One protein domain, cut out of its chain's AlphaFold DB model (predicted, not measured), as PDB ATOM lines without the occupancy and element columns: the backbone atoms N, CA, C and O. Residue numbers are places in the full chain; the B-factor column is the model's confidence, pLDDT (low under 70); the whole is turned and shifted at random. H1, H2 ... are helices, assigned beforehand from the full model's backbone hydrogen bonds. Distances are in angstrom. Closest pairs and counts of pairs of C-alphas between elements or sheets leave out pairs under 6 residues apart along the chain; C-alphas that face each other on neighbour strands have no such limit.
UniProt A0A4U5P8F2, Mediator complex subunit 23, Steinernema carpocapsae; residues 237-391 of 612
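Overview. This is residues 237 to 391 of the 612 residues of the protein "Mediator complex subunit 23" of Steinernema carpocapsae (UniProt A0A4U5P8F2). A helix in the middle, H5, has the helical hairpin H1 and H2 packed on one side and H4 and H7 on the other, with H6 and H8 beyond, on the far side of the body from H2. Two long links without a named element, residues 270 to 281 and 310 to 329, lie on the side away from H6 and H8. The printed part has 155 residues with eight named helices, H1 to H8 in chain order, and no named strand; its class is all helix. It is compact and rounded, with a radius of gyration of the C-alphas of 14.6 A and spans of 38 by 37 by 27 A.

Arrangement. H1, residues 237 to 247, and H2, residues 255 to 269, form a hairpin at a shallow tilt of 20 degrees; their closest C-alphas, of Val 241 and Val 261, are 6.6 A apart. H3, residues 282 to 287, touches no helix, but is close to H2, where the closest C-alphas, of Leu 262 and Thr 285, are 7.2 A apart. H4, residues 294 to 309, and H5, residues 330 to 344, form a second hairpin, with the C-alphas of Ala 308 and Ala 331 closest at 4.9 A. H5 touches H1 at a steep tilt of 49 degrees, closest at the C-alphas of Tyr 242 and Ile 340, 5.5 A. H2 touches H5 with residues 255 to 261 alone, closest at the C-alphas of Arg 258 and Ala 344, 4.9 A. H6, residues 349 to 361, and H7, residues 369 to 381, form a third hairpin, with the C-alphas of Ala 360 and Leu 373 closest at 4.6 A. H4 touches H7 with residues 302 to 306 alone, about perpendicular at 75 degrees, closest at the C-alphas of Val 302 and Ala 375, 5.8 A. H8, residues 385 to 391, touches H6, closest at the C-alphas of Ser 349 and Phe 387, 4.9 A. H1 and H7 are apart. Each O i to N i+4 pair is within hydrogen-bond range in H1, H3, H4, H5, H6 and H7; in H2 it is 10 of 11, and in H8 1 of 3, beside 3 of 4 O i to N i+3 pairs.

Along the chain. H1 begins at C-alpha 237, (-55.501, -12.198, 26.913). H2 is 21.0 A long, H4 22.9 A and H5 21.3 A from first to last C-alpha. H5 begins at C-alpha 330, (-47.101, -16.917, 14.604). H8 ends at C-alpha 391, (-30.659, -25.411, 33.686).

Size, cuts and confidence. The two C-alphas farthest apart, of His 250 and His 313, are 40.5 A apart. The printed part has no cut. The links H2 to H3 and H4 to H5 are long. The mean pLDDT of the printed part is 87.2; it is under 70 at residues 270 to 277, 291 and 363 to 366.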
ATOM      1  N   PRO A 237     -55.190 -11.251  25.841       92.31
ATOM      2  CA  PRO A 237     -55.501 -12.198  26.913       92.31
ATOM      3  C   PRO A 237     -54.374 -13.211  27.154       92.31
ATOM      4  O   PRO A 237     -54.163 -13.605  28.300       92.31
ATOM      5  N   ALA A 238     -53.630 -13.620  26.119       92.25
ATOM      6  CA  ALA A 238     -52.542 -14.581  26.284       92.25
ATOM      7  C   ALA A 238     -51.355 -13.954  27.028       92.25
ATOM      8  O   ALA A 238     -50.841 -14.544  27.973       92.25
ATOM      9  N   ASN A 239     -50.965 -12.734  26.668       93.12
ATOM     10  CA  ASN A 239     -49.896 -11.976  27.304       93.12
ATOM     11  C   ASN A 239     -50.241 -11.629  28.752       93.12
ATOM     12  O   ASN A 239     -49.361 -11.701  29.608       93.12
ATOM     13  N   PHE A 240     -51.501 -11.295  29.055       94.94
ATOM     14  CA  PHE A 240     -51.942 -11.087  30.436       94.94
ATOM     15  C   PHE A 240     -51.769 -12.358  31.279       94.94
ATOM     16  O   PHE A 240     -51.152 -12.321  32.348       94.94
ATOM     17  N   VAL A 241     -52.263 -13.496  30.780       96.06
ATOM     18  CA  VAL A 241     -52.152 -14.790  31.467       96.06
ATOM     19  C   VAL A 241     -50.688 -15.194  31.641       96.06
ATOM     20  O   VAL A 241     -50.281 -15.542  32.750       96.06
ATOM     21  N   TYR A 242     -49.889 -15.095  30.576       95.38
ATOM     22  CA  TYR A 242     -48.453 -15.356  30.610       95.38
ATOM     23  C   TYR A 242     -47.751 -14.474  31.644       95.38
ATOM     24  O   TYR A 242     -47.067 -14.996  32.517       95.38
ATOM     25  N   SER A 243     -47.951 -13.154  31.590       93.62
ATOM     26  CA  SER A 243     -47.276 -12.203  32.481       93.62
ATOM     27  C   SER A 243     -47.661 -12.428  33.940       93.62
ATOM     28  O   SER A 243     -46.816 -12.330  34.826       93.62
ATOM     29  N   THR A 244     -48.924 -12.773  34.199       95.31
ATOM     30  CA  THR A 244     -49.417 -13.069  35.548       95.31
ATOM     31  C   THR A 244     -48.748 -14.317  36.114       95.31
ATOM     32  O   THR A 244     -48.193 -14.259  37.208       95.31
ATOM     33  N   LEU A 245     -48.744 -15.425  35.365       95.38
ATOM     34  CA  LEU A 245     -48.098 -16.667  35.802       95.38
ATOM     35  C   LEU A 245     -46.575 -16.518  35.904       95.38
ATOM     36  O   LEU A 245     -45.980 -17.013  36.857       95.38
ATOM     37  N   TYR A 246     -45.962 -15.777  34.978       93.00
ATOM     38  CA  TYR A 246     -44.527 -15.516  34.983       93.00
ATOM     39  C   TYR A 246     -44.090 -14.746  36.237       93.00
ATOM     40  O   TYR A 246     -43.104 -15.101  36.883       93.00
ATOM     41  N   CYS A 247     -44.831 -13.696  36.603       92.12
ATOM     42  CA  CYS A 247     -44.549 -12.887  37.791       92.12
ATOM     43  C   CYS A 247     -44.903 -13.611  39.099       92.12
ATOM     44  O   CYS A 247     -44.238 -13.407  40.114       92.12
ATOM     45  N   LEU A 248     -45.945 -14.446  39.092       93.19
ATOM     46  CA  LEU A 248     -46.420 -15.194  40.255       93.19
ATOM     47  C   LEU A 248     -45.968 -16.658  40.186       93.19
ATOM     48  O   LEU A 248     -46.786 -17.574  40.216       93.19
ATOM     49  N   ASP A 249     -44.654 -16.882  40.147       90.25
ATOM     50  CA  ASP A 249     -44.033 -18.216  40.039       90.25
ATOM     51  C   ASP A 249     -44.571 -19.217  41.088       90.25
ATOM     52  O   ASP A 249     -44.822 -20.380  40.793       90.25
ATOM     53  N   HIS A 250     -44.883 -18.747  42.301       89.62
ATOM     54  CA  HIS A 250     -45.465 -19.567  43.374       89.62
ATOM     55  C   HIS A 250     -46.874 -20.121  43.075       89.62
ATOM     56  O   HIS A 250     -47.331 -21.034  43.762       89.62
ATOM     57  N   VAL A 251     -47.576 -19.564  42.085       91.06
ATOM     58  CA  VAL A 251     -48.899 -20.014  41.625       91.06
ATOM     59  C   VAL A 251     -48.767 -21.075  40.529       91.06
ATOM     60  O   VAL A 251     -49.722 -21.819  40.288       91.06
ATOM     61  N   CYS A 252     -47.604 -21.186  39.880       91.19
ATOM     62  CA  CYS A 252     -47.367 -22.201  38.860       91.19
ATOM     63  C   CYS A 252     -47.621 -23.606  39.417       91.19
ATOM     64  O   CYS A 252     -47.443 -23.885  40.603       91.19
ATOM     65  N   HIS A 253     -48.073 -24.501  38.545       89.81
ATOM     66  CA  HIS A 253     -48.373 -25.899  38.863       89.81
ATOM     67  C   HIS A 253     -49.526 -26.138  39.842       89.81
ATOM     68  O   HIS A 253     -49.767 -27.268  40.272       89.81
ATOM     69  N   THR A 254     -50.281 -25.093  40.177       91.12
ATOM     70  CA  THR A 254     -51.466 -25.204  41.027       91.12
ATOM     71  C   THR A 254     -52.742 -25.398  40.209       91.12
ATOM     72  O   THR A 254     -52.851 -25.013  39.043       91.12
ATOM     73  N   ASN A 255     -53.780 -25.928  40.861       88.88
ATOM     74  CA  ASN A 255     -55.119 -25.972  40.271       88.88
ATOM     75  C   ASN A 255     -55.673 -24.567  39.971       88.88
ATOM     76  O   ASN A 255     -56.441 -24.423  39.022       88.88
ATOM     77  N   HIS A 256     -55.269 -23.543  40.736       90.50
ATOM     78  CA  HIS A 256     -55.645 -22.154  40.467       90.50
ATOM     79  C   HIS A 256     -55.084 -21.676  39.125       90.50
ATOM     80  O   HIS A 256     -55.848 -21.144  38.322       90.50
ATOM     81  N   ALA A 257     -53.802 -21.943  38.831       92.94
ATOM     82  CA  ALA A 257     -53.200 -21.616  37.535       92.94
ATOM     83  C   ALA A 257     -53.964 -22.276  36.382       92.94
ATOM     84  O   ALA A 257     -54.360 -21.602  35.432       92.94
ATOM     85  N   ARG A 258     -54.266 -23.576  36.494       93.44
ATOM     86  CA  ARG A 258     -55.042 -24.292  35.472       93.44
ATOM     87  C   ARG A 258     -56.431 -23.684  35.264       93.44
ATOM     88  O   ARG A 258     -56.827 -23.441  34.126       93.44
ATOM     89  N   GLN A 259     -57.185 -23.457  36.342       92.81
ATOM     90  CA  GLN A 259     -58.535 -22.889  36.259       92.81
ATOM     91  C   GLN A 259     -58.522 -21.489  35.644       92.81
ATOM     92  O   GLN A 259     -59.364 -21.192  34.797       92.81
ATOM     93  N   PHE A 260     -57.552 -20.662  36.033       94.94
ATOM     94  CA  PHE A 260     -57.337 -19.325  35.494       94.94
ATOM     95  C   PHE A 260     -57.064 -19.358  33.984       94.94
ATOM     96  O   PHE A 260     -57.794 -18.724  33.220       94.94
ATOM     97  N   VAL A 261     -56.100 -20.176  33.539       95.44
ATOM     98  CA  VAL A 261     -55.759 -20.337  32.114       95.44
ATOM     99  C   VAL A 261     -56.961 -20.816  31.304       95.44
ATOM    100  O   VAL A 261     -57.327 -20.187  30.313       95.44
ATOM    101  N   LEU A 262     -57.601 -21.913  31.725       93.19
ATOM    102  CA  LEU A 262     -58.719 -22.492  30.978       93.19
ATOM    103  C   LEU A 262     -59.904 -21.532  30.897       93.19
ATOM    104  O   LEU A 262     -60.533 -21.441  29.845       93.19
ATOM    105  N   SER A 263     -60.204 -20.806  31.972       92.62
ATOM    106  CA  SER A 263     -61.341 -19.884  31.999       92.62
ATOM    107  C   SER A 263     -61.117 -18.672  31.099       92.62
ATOM    108  O   SER A 263     -62.035 -18.280  30.388       92.62
ATOM    109  N   ILE A 264     -59.913 -18.094  31.092       93.69
ATOM    110  CA  ILE A 264     -59.624 -16.891  30.301       93.69
ATOM    111  C   ILE A 264     -59.402 -17.231  28.828       93.69
ATOM    112  O   ILE A 264     -60.077 -16.672  27.961       93.69
ATOM    113  N   ILE A 265     -58.495 -18.167  28.530       91.06
ATOM    114  CA  ILE A 265     -58.102 -18.456  27.145       91.06
ATOM    115  C   ILE A 265     -59.266 -19.072  26.366       91.06
ATOM    116  O   ILE A 265     -59.568 -18.615  25.265       91.06
ATOM    117  N   SER A 266     -60.008 -20.019  26.955       85.00
ATOM    118  CA  SER A 266     -61.147 -20.638  26.254       85.00
ATOM    119  C   SER A 266     -62.242 -19.622  25.908       85.00
ATOM    120  O   SER A 266     -62.896 -19.756  24.877       85.00
ATOM    121  N   ARG A 267     -62.449 -18.594  26.745       84.19
ATOM    122  CA  ARG A 267     -63.448 -17.536  26.498       84.19
ATOM    123  C   ARG A 267     -62.975 -16.519  25.472       84.19
ATOM    124  O   ARG A 267     -63.767 -16.085  24.637       84.19
ATOM    125  N   ALA A 268     -61.686 -16.191  25.482       81.94
ATOM    126  CA  ALA A 268     -61.078 -15.377  24.436       81.94
ATOM    127  C   ALA A 268     -61.178 -16.047  23.047       81.94
ATOM    128  O   ALA A 268     -61.316 -15.359  22.030       81.94
ATOM    129  N   GLU A 269     -61.161 -17.383  22.994       77.19
ATOM    130  CA  GLU A 269     -61.185 -18.170  21.753       77.19
ATOM    131  C   GLU A 269     -62.581 -18.636  21.298       77.19
ATOM    132  O   GLU A 269     -62.714 -19.094  20.166       77.19
ATOM    133  N   GLU A 270     -63.641 -18.457  22.099       68.88
ATOM    134  CA  GLU A 270     -64.988 -19.043  21.892       68.88
ATOM    135  C   GLU A 270     -65.643 -18.729  20.523       68.88
ATOM    136  O   GLU A 270     -66.527 -19.459  20.076       68.88
ATOM    137  N   ASN A 271     -65.198 -17.680  19.818       56.62
ATOM    138  CA  ASN A 271     -65.734 -17.264  18.509       56.62
ATOM    139  C   ASN A 271     -64.788 -17.503  17.319       56.62
ATOM    140  O   ASN A 271     -65.150 -17.195  16.180       56.62
ATOM    141  N   LYS A 272     -63.597 -18.065  17.551       59.53
ATOM    142  CA  LYS A 272     -62.695 -18.524  16.490       59.53
ATOM    143  C   LYS A 272     -63.169 -19.928  16.110       59.53
ATOM    144  O   LYS A 272     -63.240 -20.797  16.967       59.53
ATOM    145  N   GLY A 273     -63.625 -20.135  14.871       53.56
ATOM    146  CA  GLY A 273     -64.330 -21.359  14.447       53.56
ATOM    147  C   GLY A 273     -63.739 -22.666  15.007       53.56
ATOM    148  O   GLY A 273     -62.523 -22.846  15.012       53.56
ATOM    149  N   ARG A 274     -64.624 -23.577  15.447       47.75
ATOM    150  CA  ARG A 274     -64.373 -24.732  16.342       47.75
ATOM    151  C   ARG A 274     -63.194 -25.667  16.024       47.75
ATOM    152  O   ARG A 274     -62.815 -26.421  16.912       47.75
ATOM    153  N   ASP A 275     -62.601 -25.621  14.833       47.31
ATOM    154  CA  ASP A 275     -61.757 -26.720  14.351       47.31
ATOM    155  C   ASP A 275     -60.316 -26.352  13.969       47.31
ATOM    156  O   ASP A 275     -59.609 -27.233  13.475       47.31
ATOM    157  N   ARG A 276     -59.847 -25.099  14.110       53.97
ATOM    158  CA  ARG A 276     -58.499 -24.756  13.595       53.97
ATOM    159  C   ARG A 276     -57.600 -23.945  14.528       53.97
ATOM    160  O   ARG A 276     -56.486 -24.393  14.750       53.97
ATOM    161  N   GLU A 277     -58.050 -22.848  15.126       64.94
ATOM    162  CA  GLU A 277     -57.150 -21.891  15.796       64.94
ATOM    163  C   GLU A 277     -57.255 -21.980  17.329       64.94
ATOM    164  O   GLU A 277     -58.093 -21.309  17.926       64.94
ATOM    165  N   GLN A 278     -56.428 -22.821  17.959       77.06
ATOM    166  CA  GLN A 278     -56.365 -22.964  19.421       77.06
ATOM    167  C   GLN A 278     -54.947 -22.714  19.923       77.06
ATOM    168  O   GLN A 278     -54.001 -23.398  19.519       77.06
ATOM    169  N   LEU A 279     -54.800 -21.759  20.840       85.44
ATOM    170  CA  LEU A 279     -53.542 -21.517  21.531       85.44
ATOM    171  C   LEU A 279     -53.147 -22.746  22.359       85.44
ATOM    172  O   LEU A 279     -52.009 -23.207  22.265       85.44
ATOM    173  N   LEU A 280     -54.105 -23.320  23.093       90.50
ATOM    174  CA  LEU A 280     -53.881 -24.450  23.998       90.50
ATOM    175  C   LEU A 280     -53.990 -25.810  23.292       90.50
ATOM    176  O   LEU A 280     -54.831 -26.004  22.415       90.50
ATOM    177  N   THR A 281     -53.178 -26.785  23.702       89.50
ATOM    178  CA  THR A 281     -53.261 -28.163  23.209       89.50
ATOM    179  C   THR A 281     -54.507 -28.894  23.720       89.50
ATOM    180  O   THR A 281     -55.072 -28.628  24.790       89.50
ATOM    181  N   SER A 282     -54.922 -29.912  22.961       87.12
ATOM    182  CA  SER A 282     -55.976 -30.830  23.403       87.12
ATOM    183  C   SER A 282     -55.567 -31.669  24.623       87.12
ATOM    184  O   SER A 282     -56.425 -31.985  25.448       87.12
ATOM    185  N   LEU A 283     -54.271 -31.979  24.769       86.12
ATOM    186  CA  LEU A 283     -53.729 -32.708  25.919       86.12
ATOM    187  C   LEU A 283     -53.838 -31.880  27.206       86.12
ATOM    188  O   LEU A 283     -54.219 -32.415  28.248       86.12
ATOM    189  N   PHE A 284     -53.576 -30.574  27.142       90.06
ATOM    190  CA  PHE A 284     -53.750 -29.683  28.287       90.06
ATOM    191  C   PHE A 284     -55.226 -29.523  28.666       90.06
ATOM    192  O   PHE A 284     -55.615 -29.694  29.825       90.06
ATOM    193  N   THR A 285     -56.074 -29.219  27.682       87.81
ATOM    194  CA  THR A 285     -57.488 -28.895  27.926       87.81
ATOM    195  C   THR A 285     -58.289 -30.081  28.462       87.81
ATOM    196  O   THR A 285     -59.096 -29.898  29.375       87.81
ATOM    197  N   LYS A 286     -58.056 -31.296  27.945       86.62
ATOM    198  CA  LYS A 286     -58.781 -32.507  28.365       86.62
ATOM    199  C   LYS A 286     -58.123 -33.201  29.553       86.62
ATOM    200  O   LYS A 286     -58.782 -33.421  30.569       86.62
ATOM    201  N   ASP A 287     -56.824 -33.467  29.449       83.69
ATOM    202  CA  ASP A 287     -56.123 -34.383  30.355       83.69
ATOM    203  C   ASP A 287     -55.155 -33.669  31.307       83.69
ATOM    204  O   ASP A 287     -54.547 -34.312  32.157       83.69
ATOM    205  N   ASN A 288     -54.991 -32.344  31.199       86.06
ATOM    206  CA  ASN A 288     -54.045 -31.564  32.007       86.06
ATOM    207  C   ASN A 288     -52.603 -32.082  31.956       86.06
ATOM    208  O   ASN A 288     -51.894 -32.021  32.961       86.06
ATOM    209  N   HIS A 289     -52.199 -32.675  30.832       82.94
ATOM    210  CA  HIS A 289     -50.907 -33.359  30.715       82.94
ATOM    211  C   HIS A 289     -50.680 -34.476  31.754       82.94
ATOM    212  O   HIS A 289     -49.538 -34.799  32.059       82.94
ATOM    213  N   GLN A 290     -51.738 -35.072  32.317       77.56
ATOM    214  CA  GLN A 290     -51.613 -36.181  33.274       77.56
ATOM    215  C   GLN A 290     -51.379 -37.536  32.598       77.56
ATOM    216  O   GLN A 290     -50.910 -38.465  33.246       77.56
ATOM    217  N   THR A 291     -51.753 -37.658  31.325       68.38
ATOM    218  CA  THR A 291     -51.680 -38.897  30.544       68.38
ATOM    219  C   THR A 291     -50.312 -39.157  29.888       68.38
ATOM    220  O   THR A 291     -49.855 -40.294  29.991       68.38
ATOM    221  N   PRO A 292     -49.642 -38.185  29.233       73.94
ATOM    222  CA  PRO A 292     -48.315 -38.395  28.640       73.94
ATOM    223  C   PRO A 292     -47.177 -38.306  29.668       73.94
ATOM    224  O   PRO A 292     -47.314 -37.647  30.703       73.94
ATOM    225  N   GLU A 293     -46.020 -38.901  29.349       82.94
ATOM    226  CA  GLU A 293     -44.792 -38.596  30.087       82.94
ATOM    227  C   GLU A 293     -44.395 -37.124  29.870       82.94
ATOM    228  O   GLU A 293     -44.721 -36.536  28.831       82.94
ATOM    229  N   PRO A 294     -43.680 -36.492  30.825       86.31
ATOM    230  CA  PRO A 294     -43.292 -35.095  30.689       86.31
ATOM    231  C   PRO A 294     -42.538 -34.769  29.399       86.31
ATOM    232  O   PRO A 294     -42.761 -33.716  28.802       86.31
ATOM    233  N   THR A 295     -41.693 -35.692  28.948       88.75
ATOM    234  CA  THR A 295     -40.928 -35.574  27.706       88.75
ATOM    235  C   THR A 295     -41.838 -35.547  26.479       88.75
ATOM    236  O   THR A 295     -41.681 -34.661  25.645       88.75
ATOM    237  N   ASP A 296     -42.854 -36.409  26.405       89.25
ATOM    238  CA  ASP A 296     -43.738 -36.503  25.235       89.25
ATOM    239  C   ASP A 296     -44.539 -35.213  25.007       89.25
ATOM    240  O   ASP A 296     -44.642 -34.703  23.886       89.25
ATOM    241  N   PHE A 297     -45.120 -34.646  26.072       90.56
ATOM    242  CA  PHE A 297     -45.899 -33.415  25.920       90.56
ATOM    243  C   PHE A 297     -44.989 -32.198  25.709       90.56
ATOM    244  O   PHE A 297     -45.330 -31.313  24.921       90.56
ATOM    245  N   CYS A 298     -43.817 -32.150  26.356       93.19
ATOM    246  CA  CYS A 298     -42.830 -31.103  26.091       93.19
ATOM    247  C   CYS A 298     -42.359 -31.156  24.631       93.19
ATOM    248  O   CYS A 298     -42.237 -30.112  23.994       93.19
ATOM    249  N   GLU A 299     -42.167 -32.351  24.070       92.06
ATOM    250  CA  GLU A 299     -41.794 -32.536  22.668       92.06
ATOM    251  C   GLU A 299     -42.895 -32.048  21.720       92.06
ATOM    252  O   GLU A 299     -42.602 -31.366  20.733       92.06
ATOM    253  N   GLN A 300     -44.171 -32.290  22.048       91.94
ATOM    254  CA  GLN A 300     -45.293 -31.718  21.300       91.94
ATOM    255  C   GLN A 300     -45.251 -30.180  21.302       91.94
ATOM    256  O   GLN A 300     -45.440 -29.558  20.253       91.94
ATOM    257  N   LEU A 301     -44.993 -29.556  22.453       94.38
ATOM    258  CA  LEU A 301     -44.926 -28.096  22.570       94.38
ATOM    259  C   LEU A 301     -43.728 -27.508  21.818       94.38
ATOM    260  O   LEU A 301     -43.890 -26.540  21.073       94.38
ATOM    261  N   VAL A 302     -42.550 -28.124  21.940       94.50
ATOM    262  CA  VAL A 302     -41.350 -27.741  21.182       94.50
ATOM    263  C   VAL A 302     -41.616 -27.849  19.679       94.50
ATOM    264  O   VAL A 302     -41.324 -26.914  18.934       94.50
ATOM    265  N   THR A 303     -42.253 -28.934  19.232       92.56
ATOM    266  CA  THR A 303     -42.610 -29.139  17.820       92.56
ATOM    267  C   THR A 303     -43.569 -28.057  17.317       92.56
ATOM    268  O   THR A 303     -43.338 -27.494  16.249       92.56
ATOM    269  N   ARG A 304     -44.586 -27.671  18.105       92.75
ATOM    270  CA  ARG A 304     -45.483 -26.553  17.749       92.75
ATOM    271  C   ARG A 304     -44.721 -25.239  17.561       92.75
ATOM    272  O   ARG A 304     -45.028 -24.493  16.633       92.75
ATOM    273  N   VAL A 305     -43.736 -24.947  18.412       94.19
ATOM    274  CA  VAL A 305     -42.895 -23.747  18.266       94.19
ATOM    275  C   VAL A 305     -42.042 -23.829  16.999       94.19
ATOM    276  O   VAL A 305     -42.001 -22.864  16.238       94.19
ATOM    277  N   VAL A 306     -41.422 -24.979  16.717       93.31
ATOM    278  CA  VAL A 306     -40.643 -25.190  15.483       93.31
ATOM    279  C   VAL A 306     -41.508 -24.992  14.237       93.31
ATOM    280  O   VAL A 306     -41.124 -24.242  13.339       93.31
ATOM    281  N   ASP A 307     -42.696 -25.594  14.194       91.75
ATOM    282  CA  ASP A 307     -43.617 -25.492  13.055       91.75
ATOM    283  C   ASP A 307     -44.130 -24.061  12.843       91.75
ATOM    284  O   ASP A 307     -44.333 -23.622  11.708       91.75
ATOM    285  N   ALA A 308     -44.315 -23.300  13.925       91.38
ATOM    286  CA  ALA A 308     -44.715 -21.898  13.860       91.38
ATOM    287  C   ALA A 308     -43.571 -20.950  13.461       91.38
ATOM    288  O   ALA A 308     -43.840 -19.826  13.035       91.38
ATOM    289  N   CYS A 309     -42.315 -21.383  13.572       90.00
ATOM    290  CA  CYS A 309     -41.140 -20.639  13.112       90.00
ATOM    291  C   CYS A 309     -40.755 -20.988  11.666       90.00
ATOM    292  O   CYS A 309     -40.282 -20.124  10.931       90.00
ATOM    293  N   VAL A 310     -40.950 -22.243  11.255       86.94
ATOM    294  CA  VAL A 310     -40.452 -22.792   9.985       86.94
ATOM    295  C   VAL A 310     -41.627 -23.206   9.097       86.94
ATOM    296  O   VAL A 310     -41.879 -24.389   8.871       86.94
ATOM    297  N   TYR A 311     -42.352 -22.219   8.568       84.75
ATOM    298  CA  TYR A 311     -43.415 -22.425   7.579       84.75
ATOM    299  C   TYR A 311     -43.170 -21.568   6.330       84.75
ATOM    300  O   TYR A 311     -42.657 -20.456   6.411       84.75
ATOM    301  N   VAL A 312     -43.527 -22.091   5.151       79.62
ATOM    302  CA  VAL A 312     -43.180 -21.451   3.865       79.62
ATOM    303  C   VAL A 312     -44.220 -20.412   3.437       79.62
ATOM    304  O   VAL A 312     -43.880 -19.285   3.087       79.62
ATOM    305  N   HIS A 313     -45.502 -20.785   3.444       80.38
ATOM    306  CA  HIS A 313     -46.579 -19.936   2.912       80.38
ATOM    307  C   HIS A 313     -47.818 -19.883   3.797       80.38
ATOM    308  O   HIS A 313     -48.540 -18.891   3.790       80.38
ATOM    309  N   THR A 314     -48.109 -20.952   4.535       82.88
ATOM    310  CA  THR A 314     -49.304 -21.038   5.376       82.88
ATOM    311  C   THR A 314     -48.879 -21.427   6.781       82.88
ATOM    312  O   THR A 314     -48.206 -22.451   6.919       82.88
ATOM    313  N   PRO A 315     -49.235 -20.631   7.806       84.88
ATOM    314  CA  PRO A 315     -48.917 -20.982   9.177       84.88
ATOM    315  C   PRO A 315     -49.683 -22.249   9.598       84.88
ATOM    316  O   PRO A 315     -50.722 -22.568   8.999       84.88
ATOM    317  N   PRO A 316     -49.197 -22.969  10.625       87.81
ATOM    318  CA  PRO A 316     -49.885 -24.130  11.175       87.81
ATOM    319  C   PRO A 316     -51.342 -23.824  11.556       87.81
ATOM    320  O   PRO A 316     -51.663 -22.679  11.877       87.81
ATOM    321  N   PRO A 317     -52.243 -24.826  11.557       84.12
ATOM    322  CA  PRO A 317     -53.673 -24.596  11.769       84.12
ATOM    323  C   PRO A 317     -53.970 -23.909  13.104       84.12
ATOM    324  O   PRO A 317     -54.835 -23.043  13.135       84.12
ATOM    325  N   PHE A 318     -53.204 -24.239  14.150       85.12
ATOM    326  CA  PHE A 318     -53.351 -23.705  15.505       85.12
ATOM    327  C   PHE A 318     -52.949 -22.228  15.660       85.12
ATOM    328  O   PHE A 318     -53.098 -21.675  16.744       85.12
ATOM    329  N   ILE A 319     -52.436 -21.593  14.605       86.06
ATOM    330  CA  ILE A 319     -52.041 -20.185  14.595       86.06
ATOM    331  C   ILE A 319     -53.129 -19.343  13.933       86.06
ATOM    332  O   ILE A 319     -53.582 -19.652  12.828       86.06
ATOM    333  N   VAL A 320     -53.480 -18.220  14.564       81.50
ATOM    334  CA  VAL A 320     -54.389 -17.232  13.971       81.50
ATOM    335  C   VAL A 320     -53.776 -16.696  12.683       81.50
ATOM    336  O   VAL A 320     -52.641 -16.225  12.686       81.50
ATOM    337  N   ARG A 321     -54.515 -16.745  11.570       75.62
ATOM    338  CA  ARG A 321     -53.975 -16.378  10.247       75.62
ATOM    339  C   ARG A 321     -53.809 -14.877  10.021       75.62
ATOM    340  O   ARG A 321     -52.880 -14.482   9.324       75.62
ATOM    341  N   ASP A 322     -54.702 -14.049  10.562       79.44
ATOM    342  CA  ASP A 322     -54.636 -12.590  10.399       79.44
ATOM    343  C   ASP A 322     -53.912 -11.941  11.584       79.44
ATOM    344  O   ASP A 322     -54.516 -11.532  12.576       79.44
ATOM    345  N   TRP A 323     -52.586 -11.848  11.482       79.94
ATOM    346  CA  TRP A 323     -51.728 -11.384  12.581       79.94
ATOM    347  C   TRP A 323     -51.848  -9.890  12.870       79.94
ATOM    348  O   TRP A 323     -51.369  -9.436  13.898       79.94
ATOM    349  N   ARG A 324     -52.491  -9.119  11.984       80.31
ATOM    350  CA  ARG A 324     -52.730  -7.679  12.196       80.31
ATOM    351  C   ARG A 324     -53.670  -7.430  13.372       80.31
ATOM    352  O   ARG A 324     -53.639  -6.362  13.972       80.31
ATOM    353  N   PHE A 325     -54.520  -8.413  13.644       78.00
ATOM    354  CA  PHE A 325     -55.523  -8.402  14.699       78.00
ATOM    355  C   PHE A 325     -55.289  -9.509  15.727       78.00
ATOM    356  O   PHE A 325     -56.005  -9.578  16.718       78.00
ATOM    357  N   ALA A 326     -54.309 -10.384  15.499       81.62
ATOM    358  CA  ALA A 326     -53.842 -11.282  16.535       81.62
ATOM    359  C   ALA A 326     -52.973 -10.505  17.525       81.62
ATOM    360  O   ALA A 326     -52.282  -9.552  17.173       81.62
ATOM    361  N   GLU A 327     -52.966 -10.978  18.760       86.56
ATOM    362  CA  GLU A 327     -52.134 -10.434  19.823       86.56
ATOM    363  C   GLU A 327     -50.630 -10.501  19.498       86.56
ATOM    364  O   GLU A 327     -49.857  -9.607  19.847       86.56
ATOM    365  N   HIS A 328     -50.218 -11.563  18.802       88.19
ATOM    366  CA  HIS A 328     -48.822 -11.889  18.542       88.19
ATOM    367  C   HIS A 328     -48.605 -12.446  17.129       88.19
ATOM    368  O   HIS A 328     -49.529 -12.943  16.479       88.19
ATOM    369  N   SER A 329     -47.352 -12.421  16.665       89.38
ATOM    370  CA  SER A 329     -46.926 -13.121  15.446       89.38
ATOM    371  C   SER A 329     -47.005 -14.651  15.622       89.38
ATOM    372  O   SER A 329     -47.031 -15.126  16.757       89.38
ATOM    373  N   PRO A 330     -47.006 -15.452  14.539       90.00
ATOM    374  CA  PRO A 330     -47.101 -16.917  14.604       90.00
ATOM    375  C   PRO A 330     -46.157 -17.594  15.604       90.00
ATOM    376  O   PRO A 330     -46.606 -18.351  16.462       90.00
ATOM    377  N   ALA A 331     -44.861 -17.280  15.537       91.19
ATOM    378  CA  ALA A 331     -43.862 -17.841  16.443       91.19
ATOM    379  C   ALA A 331     -44.133 -17.458  17.907       91.19
ATOM    380  O   ALA A 331     -44.052 -18.299  18.798       91.19
ATOM    381  N   ALA A 332     -44.512 -16.201  18.150       91.00
ATOM    382  CA  ALA A 332     -44.822 -15.716  19.490       91.00
ATOM    383  C   ALA A 332     -46.123 -16.328  20.041       91.00
ATOM    384  O   ALA A 332     -46.159 -16.693  21.209       91.00
ATOM    385  N   GLN A 333     -47.156 -16.532  19.214       91.38
ATOM    386  CA  GLN A 333     -48.364 -17.261  19.622       91.38
ATOM    387  C   GLN A 333     -48.016 -18.678  20.105       91.38
ATOM    388  O   GLN A 333     -48.439 -19.072  21.188       91.38
ATOM    389  N   ALA A 334     -47.207 -19.427  19.347       93.75
ATOM    390  CA  ALA A 334     -46.791 -20.771  19.750       93.75
ATOM    391  C   ALA A 334     -45.947 -20.767  21.034       93.75
ATOM    392  O   ALA A 334     -46.172 -21.597  21.912       93.75
ATOM    393  N   LEU A 335     -45.011 -19.817  21.157       95.19
ATOM    394  CA  LEU A 335     -44.151 -19.677  22.333       95.19
ATOM    395  C   LEU A 335     -44.965 -19.380  23.597       95.19
ATOM    396  O   LEU A 335     -44.858 -20.113  24.576       95.19
ATOM    397  N   TYR A 336     -45.802 -18.339  23.575       93.44
ATOM    398  CA  TYR A 336     -46.608 -17.970  24.738       93.44
ATOM    399  C   TYR A 336     -47.622 -19.058  25.090       93.44
ATOM    400  O   TYR A 336     -47.798 -19.348  26.270       93.44
ATOM    401  N   GLY A 337     -48.225 -19.720  24.096       93.88
ATOM    402  CA  GLY A 337     -49.084 -20.882  24.327       93.88
ATOM    403  C   GLY A 337     -48.353 -22.008  25.060       93.88
ATOM    404  O   GLY A 337     -48.833 -22.479  26.089       93.88
ATOM    405  N   ALA A 338     -47.152 -22.372  24.597       95.56
ATOM    406  CA  ALA A 338     -46.322 -23.381  25.252       95.56
ATOM    407  C   ALA A 338     -45.952 -22.982  26.690       95.56
ATOM    408  O   ALA A 338     -46.126 -23.780  27.608       95.56
ATOM    409  N   CYS A 339     -45.498 -21.746  26.921       96.06
ATOM    410  CA  CYS A 339     -45.131 -21.276  28.259       96.06
ATOM    411  C   CYS A 339     -46.324 -21.253  29.224       96.06
ATOM    412  O   CYS A 339     -46.187 -21.679  30.369       96.06
ATOM    413  N   ILE A 340     -47.497 -20.794  28.773       95.81
ATOM    414  CA  ILE A 340     -48.731 -20.790  29.573       95.81
ATOM    415  C   ILE A 340     -49.110 -22.217  29.978       95.81
ATOM    416  O   ILE A 340     -49.397 -22.467  31.149       95.81
ATOM    417  N   GLU A 341     -49.078 -23.161  29.034       95.12
ATOM    418  CA  GLU A 341     -49.372 -24.567  29.311       95.12
ATOM    419  C   GLU A 341     -48.380 -25.180  30.303       95.12
ATOM    420  O   GLU A 341     -48.797 -25.855  31.242       95.12
ATOM    421  N   LEU A 342     -47.080 -24.919  30.141       95.38
ATOM    422  CA  LEU A 342     -46.034 -25.439  31.027       95.38
ATOM    423  C   LEU A 342     -46.195 -24.909  32.461       95.38
ATOM    424  O   LEU A 342     -46.166 -25.700  33.405       95.38
ATOM    425  N   MET A 343     -46.443 -23.605  32.627       95.38
ATOM    426  CA  MET A 343     -46.657 -22.972  33.937       95.38
ATOM    427  C   MET A 343     -47.950 -23.434  34.627       95.38
ATOM    428  O   MET A 343     -48.001 -23.519  35.854       95.38
ATOM    429  N   ALA A 344     -48.998 -23.750  33.864       94.88
ATOM    430  CA  ALA A 344     -50.272 -24.225  34.406       94.88
ATOM    431  C   ALA A 344     -50.377 -25.756  34.521       94.88
ATOM    432  O   ALA A 344     -51.345 -26.263  35.093       94.88
ATOM    433  N   SER A 345     -49.403 -26.496  33.986       92.31
ATOM    434  CA  SER A 345     -49.345 -27.957  34.072       92.31
ATOM    435  C   SER A 345     -49.046 -28.429  35.502       92.31
ATOM    436  O   SER A 345     -48.338 -27.742  36.234       92.31
ATOM    437  N   PRO A 346     -49.522 -29.616  35.920       90.31
ATOM    438  CA  PRO A 346     -49.337 -30.114  37.288       90.31
ATOM    439  C   PRO A 346     -47.900 -30.578  37.586       90.31
ATOM    440  O   PRO A 346     -47.586 -30.921  38.726       90.31
ATOM    441  N   HIS A 347     -47.038 -30.639  36.570       90.75
ATOM    442  CA  HIS A 347     -45.662 -31.116  36.687       90.75
ATOM    443  C   HIS A 347     -44.770 -30.008  37.204       90.75
ATOM    444  O   HIS A 347     -44.762 -28.932  36.628       90.75
ATOM    445  N   ASN A 348     -43.977 -30.271  38.241       90.50
ATOM    446  CA  ASN A 348     -43.107 -29.239  38.798       90.50
ATOM    447  C   ASN A 348     -42.107 -28.679  37.760       90.50
ATOM    448  O   ASN A 348     -41.766 -29.319  36.755       90.50
ATOM    449  N   SER A 349     -41.593 -27.485  38.047       92.81
ATOM    450  CA  SER A 349     -40.641 -26.787  37.184       92.81
ATOM    451  C   SER A 349     -39.373 -27.601  36.918       92.81
ATOM    452  O   SER A 349     -38.882 -27.624  35.793       92.81
ATOM    453  N   ALA A 350     -38.882 -28.355  37.906       94.38
ATOM    454  CA  ALA A 350     -37.687 -29.191  37.773       94.38
ATOM    455  C   ALA A 350     -37.840 -30.366  36.795       94.38
ATOM    456  O   ALA A 350     -36.913 -30.661  36.045       94.38
ATOM    457  N   VAL A 351     -38.980 -31.053  36.805       93.69
ATOM    458  CA  VAL A 351     -39.287 -32.178  35.912       93.69
ATOM    459  C   VAL A 351     -39.454 -31.657  34.493       93.69
ATOM    460  O   VAL A 351     -38.812 -32.159  33.575       93.69
ATOM    461  N   THR A 352     -40.235 -30.591  34.337       93.25
ATOM    462  CA  THR A 352     -40.503 -29.962  33.044       93.25
ATOM    463  C   THR A 352     -39.232 -29.385  32.412       93.25
ATOM    464  O   THR A 352     -38.946 -29.635  31.245       93.25
ATOM    465  N   ALA A 353     -38.409 -28.669  33.187       95.50
ATOM    466  CA  ALA A 353     -37.144 -28.129  32.697       95.50
ATOM    467  C   ALA A 353     -36.165 -29.241  32.291       95.50
ATOM    468  O   ALA A 353     -35.519 -29.132  31.252       95.50
ATOM    469  N   ARG A 354     -36.080 -30.339  33.058       95.25
ATOM    470  CA  ARG A 354     -35.249 -31.497  32.685       95.25
ATOM    471  C   ARG A 354     -35.728 -32.163  31.401       95.25
ATOM    472  O   ARG A 354     -34.883 -32.485  30.579       95.25
ATOM    473  N   ALA A 355     -37.038 -32.312  31.212       94.62
ATOM    474  CA  ALA A 355     -37.604 -32.843  29.975       94.62
ATOM    475  C   ALA A 355     -37.249 -31.956  28.767       94.62
ATOM    476  O   ALA A 355     -36.788 -32.461  27.748       94.62
ATOM    477  N   LEU A 356     -37.362 -30.628  28.894       95.31
ATOM    478  CA  LEU A 356     -36.955 -29.686  27.839       95.31
ATOM    479  C   LEU A 356     -35.451 -29.756  27.532       95.31
ATOM    480  O   LEU A 356     -35.062 -29.731  26.367       95.31
ATOM    481  N   ILE A 357     -34.606 -29.863  28.562       94.19
ATOM    482  CA  ILE A 357     -33.153 -30.042  28.409       94.19
ATOM    483  C   ILE A 357     -32.845 -31.358  27.701       94.19
ATOM    484  O   ILE A 357     -31.994 -31.404  26.816       94.19
ATOM    485  N   GLU A 358     -33.531 -32.428  28.092       92.00
ATOM    486  CA  GLU A 358     -33.382 -33.734  27.478       92.00
ATOM    487  C   GLU A 358     -33.754 -33.675  25.996       92.00
ATOM    488  O   GLU A 358     -32.925 -34.046  25.179       92.00
ATOM    489  N   ILE A 359     -34.906 -33.108  25.632       91.19
ATOM    490  CA  ILE A 359     -35.320 -32.926  24.228       91.19
ATOM    491  C   ILE A 359     -34.289 -32.112  23.437       91.19
ATOM    492  O   ILE A 359     -33.969 -32.450  22.300       91.19
ATOM    493  N   ALA A 360     -33.745 -31.051  24.038       89.94
ATOM    494  CA  ALA A 360     -32.757 -30.194  23.391       89.94
ATOM    495  C   ALA A 360     -31.418 -30.908  23.126       89.94
ATOM    496  O   ALA A 360     -30.718 -30.567  22.173       89.94
ATOM    497  N   LEU A 361     -31.053 -31.876  23.971       86.25
ATOM    498  CA  LEU A 361     -29.818 -32.660  23.864       86.25
ATOM    499  C   LEU A 361     -30.022 -34.016  23.171       86.25
ATOM    500  O   LEU A 361     -29.048 -34.653  22.764       86.25
ATOM    501  N   GLN A 362     -31.262 -34.491  23.080       78.31
ATOM    502  CA  GLN A 362     -31.610 -35.770  22.485       78.31
ATOM    503  C   GLN A 362     -31.502 -35.728  20.964       78.31
ATOM    504  O   GLN A 362     -31.537 -34.693  20.294       78.31
ATOM    505  N   ARG A 363     -31.397 -36.930  20.397       67.38
ATOM    506  CA  ARG A 363     -31.362 -37.122  18.956       67.38
ATOM    507  C   ARG A 363     -32.741 -36.813  18.377       67.38
ATOM    508  O   ARG A 363     -33.625 -37.660  18.441       67.38
ATOM    509  N   SER A 364     -32.917 -35.621  17.803       62.59
ATOM    510  CA  SER A 364     -34.177 -35.261  17.142       62.59
ATOM    511  C   SER A 364     -34.506 -36.282  16.053       62.59
ATOM    512  O   SER A 364     -33.761 -36.422  15.082       62.59
ATOM    513  N   HIS A 365     -35.635 -36.973  16.201       59.94
ATOM    514  CA  HIS A 365     -36.150 -37.909  15.203       59.94
ATOM    515  C   HIS A 365     -36.668 -37.187  13.941       59.94
ATOM    516  O   HIS A 365     -36.789 -37.794  12.879       59.94
ATOM    517  N   ASN A 366     -36.912 -35.876  14.046       63.06
ATOM    518  CA  ASN A 366     -37.488 -35.023  13.004       63.06
ATOM    519  C   ASN A 366     -36.452 -34.407  12.047       63.06
ATOM    520  O   ASN A 366     -36.816 -33.617  11.177       63.06
ATOM    521  N   GLY A 367     -35.163 -34.739  12.198       70.00
ATOM    522  CA  GLY A 367     -34.092 -34.280  11.303       70.00
ATOM    523  C   GLY A 367     -33.793 -32.774  11.363       70.00
ATOM    524  O   GLY A 367     -33.088 -32.265  10.496       70.00
ATOM    525  N   LYS A 368     -34.317 -32.064  12.375       82.88
ATOM    526  CA  LYS A 368     -34.174 -30.610  12.586       82.88
ATOM    527  C   LYS A 368     -33.577 -30.291  13.969       82.88
ATOM    528  O   LYS A 368     -34.266 -29.746  14.835       82.88
ATOM    529  N   PRO A 369     -32.330 -30.704  14.248       85.31
ATOM    530  CA  PRO A 369     -31.783 -30.645  15.601       85.31
ATOM    531  C   PRO A 369     -31.508 -29.209  16.079       85.31
ATOM    532  O   PRO A 369     -31.688 -28.923  17.260       85.31
ATOM    533  N   TYR A 370     -31.141 -28.283  15.186       86.94
ATOM    534  CA  TYR A 370     -30.906 -26.880  15.553       86.94
ATOM    535  C   TYR A 370     -32.198 -26.142  15.888       86.94
ATOM    536  O   TYR A 370     -32.239 -25.342  16.819       86.94
ATOM    537  N   GLU A 371     -33.261 -26.411  15.141       90.56
ATOM    538  CA  GLU A 371     -34.570 -25.817  15.364       90.56
ATOM    539  C   GLU A 371     -35.156 -26.287  16.692       90.56
ATOM    540  O   GLU A 371     -35.684 -25.469  17.440       90.56
ATOM    541  N   VAL A 372     -35.006 -27.577  17.015       91.62
ATOM    542  CA  VAL A 372     -35.407 -28.141  18.312       91.62
ATOM    543  C   VAL A 372     -34.588 -27.529  19.447       91.62
ATOM    544  O   VAL A 372     -35.173 -27.067  20.427       91.62
ATOM    545  N   LEU A 373     -33.261 -27.451  19.299       91.75
ATOM    546  CA  LEU A 373     -32.372 -26.821  20.280       91.75
ATOM    547  C   LEU A 373     -32.781 -25.365  20.560       91.75
ATOM    548  O   LEU A 373     -32.951 -24.972  21.716       91.75
ATOM    549  N   ASN A 374     -32.987 -24.578  19.503       92.19
ATOM    550  CA  ASN A 374     -33.391 -23.178  19.610       92.19
ATOM    551  C   ASN A 374     -34.796 -23.040  20.210       92.19
ATOM    552  O   ASN A 374     -35.008 -22.204  21.079       92.19
ATOM    553  N   ALA A 375     -35.763 -23.864  19.801       94.31
ATOM    554  CA  ALA A 375     -37.123 -23.797  20.332       94.31
ATOM    555  C   ALA A 375     -37.183 -24.171  21.822       94.31
ATOM    556  O   ALA A 375     -37.808 -23.457  22.605       94.31
ATOM    557  N   ALA A 376     -36.504 -25.244  22.237       94.81
ATOM    558  CA  ALA A 376     -36.466 -25.667  23.636       94.81
ATOM    559  C   ALA A 376     -35.777 -24.625  24.531       94.81
ATOM    560  O   ALA A 376     -36.279 -24.300  25.609       94.81
ATOM    561  N   THR A 377     -34.660 -24.050  24.075       93.06
ATOM    562  CA  THR A 377     -33.968 -22.980  24.812       93.06
ATOM    563  C   THR A 377     -34.764 -21.681  24.842       93.06
ATOM    564  O   THR A 377     -34.828 -21.049  25.893       93.06
ATOM    565  N   LEU A 378     -35.439 -21.317  23.750       93.62
ATOM    566  CA  LEU A 378     -36.344 -20.169  23.709       93.62
ATOM    567  C   LEU A 378     -37.483 -20.318  24.729       93.62
ATOM    568  O   LEU A 378     -37.740 -19.382  25.484       93.62
ATOM    569  N   ILE A 379     -38.107 -21.500  24.812       95.69
ATOM    570  CA  ILE A 379     -39.116 -21.809  25.838       95.69
ATOM    571  C   ILE A 379     -38.513 -21.673  27.241       95.69
ATOM    572  O   ILE A 379     -39.085 -20.977  28.074       95.69
ATOM    573  N   LEU A 380     -37.347 -22.276  27.504       93.75
ATOM    574  CA  LEU A 380     -36.686 -22.194  28.814       93.75
ATOM    575  C   LEU A 380     -36.396 -20.745  29.232       93.75
ATOM    576  O   LEU A 380     -36.623 -20.397  30.387       93.75
ATOM    577  N   THR A 381     -35.963 -19.883  28.307       91.12
ATOM    578  CA  THR A 381     -35.739 -18.452  28.597       91.12
ATOM    579  C   THR A 381     -37.021 -17.650  28.825       91.12
ATOM    580  O   THR A 381     -36.970 -16.579  29.422       91.12
ATOM    581  N   ALA A 382     -38.164 -18.145  28.346       92.06
ATOM    582  CA  ALA A 382     -39.476 -17.525  28.515       92.06
ATOM    583  C   ALA A 382     -40.227 -18.038  29.760       92.06
ATOM    584  O   ALA A 382     -41.332 -17.589  30.048       92.06
ATOM    585  N   LEU A 383     -39.666 -18.991  30.505       93.12
ATOM    586  CA  LEU A 383     -40.261 -19.509  31.738       93.12
ATOM    587  C   LEU A 383     -39.705 -18.795  32.981       93.12
ATOM    588  O   LEU A 383     -38.621 -18.217  32.906       93.12
ATOM    589  N   PRO A 384     -40.406 -18.838  34.130       91.56
ATOM    590  CA  PRO A 384     -39.929 -18.267  35.389       91.56
ATOM    591  C   PRO A 384     -38.559 -18.787  35.839       91.56
ATOM    592  O   PRO A 384     -38.120 -19.878  35.458       91.56
ATOM    593  N   HIS A 385     -37.927 -18.045  36.752       88.00
ATOM    594  CA  HIS A 385     -36.628 -18.401  37.332       88.00
ATOM    595  C   HIS A 385     -36.610 -19.818  37.939       88.00
ATOM    596  O   HIS A 385     -35.594 -20.502  37.842       88.00
ATOM    597  N   SER A 386     -37.716 -20.317  38.510       91.69
ATOM    598  CA  SER A 386     -37.785 -21.692  39.031       91.69
ATOM    599  C   SER A 386     -37.442 -22.772  37.994       91.69
ATOM    600  O   SER A 386     -36.864 -23.797  38.355       91.69
ATOM    601  N   PHE A 387     -37.745 -22.545  36.712       92.94
ATOM    602  CA  PHE A 387     -37.376 -23.438  35.610       92.94
ATOM    603  C   PHE A 387     -35.929 -23.200  35.170       92.94
ATOM    604  O   PHE A 387     -35.170 -24.152  34.978       92.94
ATOM    605  N   GLN A 388     -35.533 -21.932  35.039       90.94
ATOM    606  CA  GLN A 388     -34.199 -21.531  34.580       90.94
ATOM    607  C   GLN A 388     -33.090 -21.985  35.541       90.94
ATOM    608  O   GLN A 388     -32.055 -22.488  35.101       90.94
ATOM    609  N   ALA A 389     -33.332 -21.913  36.851       91.12
ATOM    610  CA  ALA A 389     -32.392 -22.343  37.884       91.12
ATOM    611  C   ALA A 389     -31.954 -23.810  37.717       91.12
ATOM    612  O   ALA A 389     -30.808 -24.159  37.996       91.12
ATOM    613  N   VAL A 390     -32.844 -24.671  37.211       93.81
ATOM    614  CA  VAL A 390     -32.550 -26.089  36.955       93.81
ATOM    615  C   VAL A 390     -31.502 -26.225  35.854       93.81
ATOM    616  O   VAL A 390     -30.575 -27.022  35.994       93.81
ATOM    617  N   LEU A 391     -31.623 -25.437  34.783       92.56
ATOM    618  CA  LEU A 391     -30.659 -25.411  33.686       92.56
ATOM    619  C   LEU A 391     -29.302 -24.871  34.151       92.56
ATOM    620  O   LEU A 391     -28.273 -25.478  33.859       92.56
TER     621      LEU A 391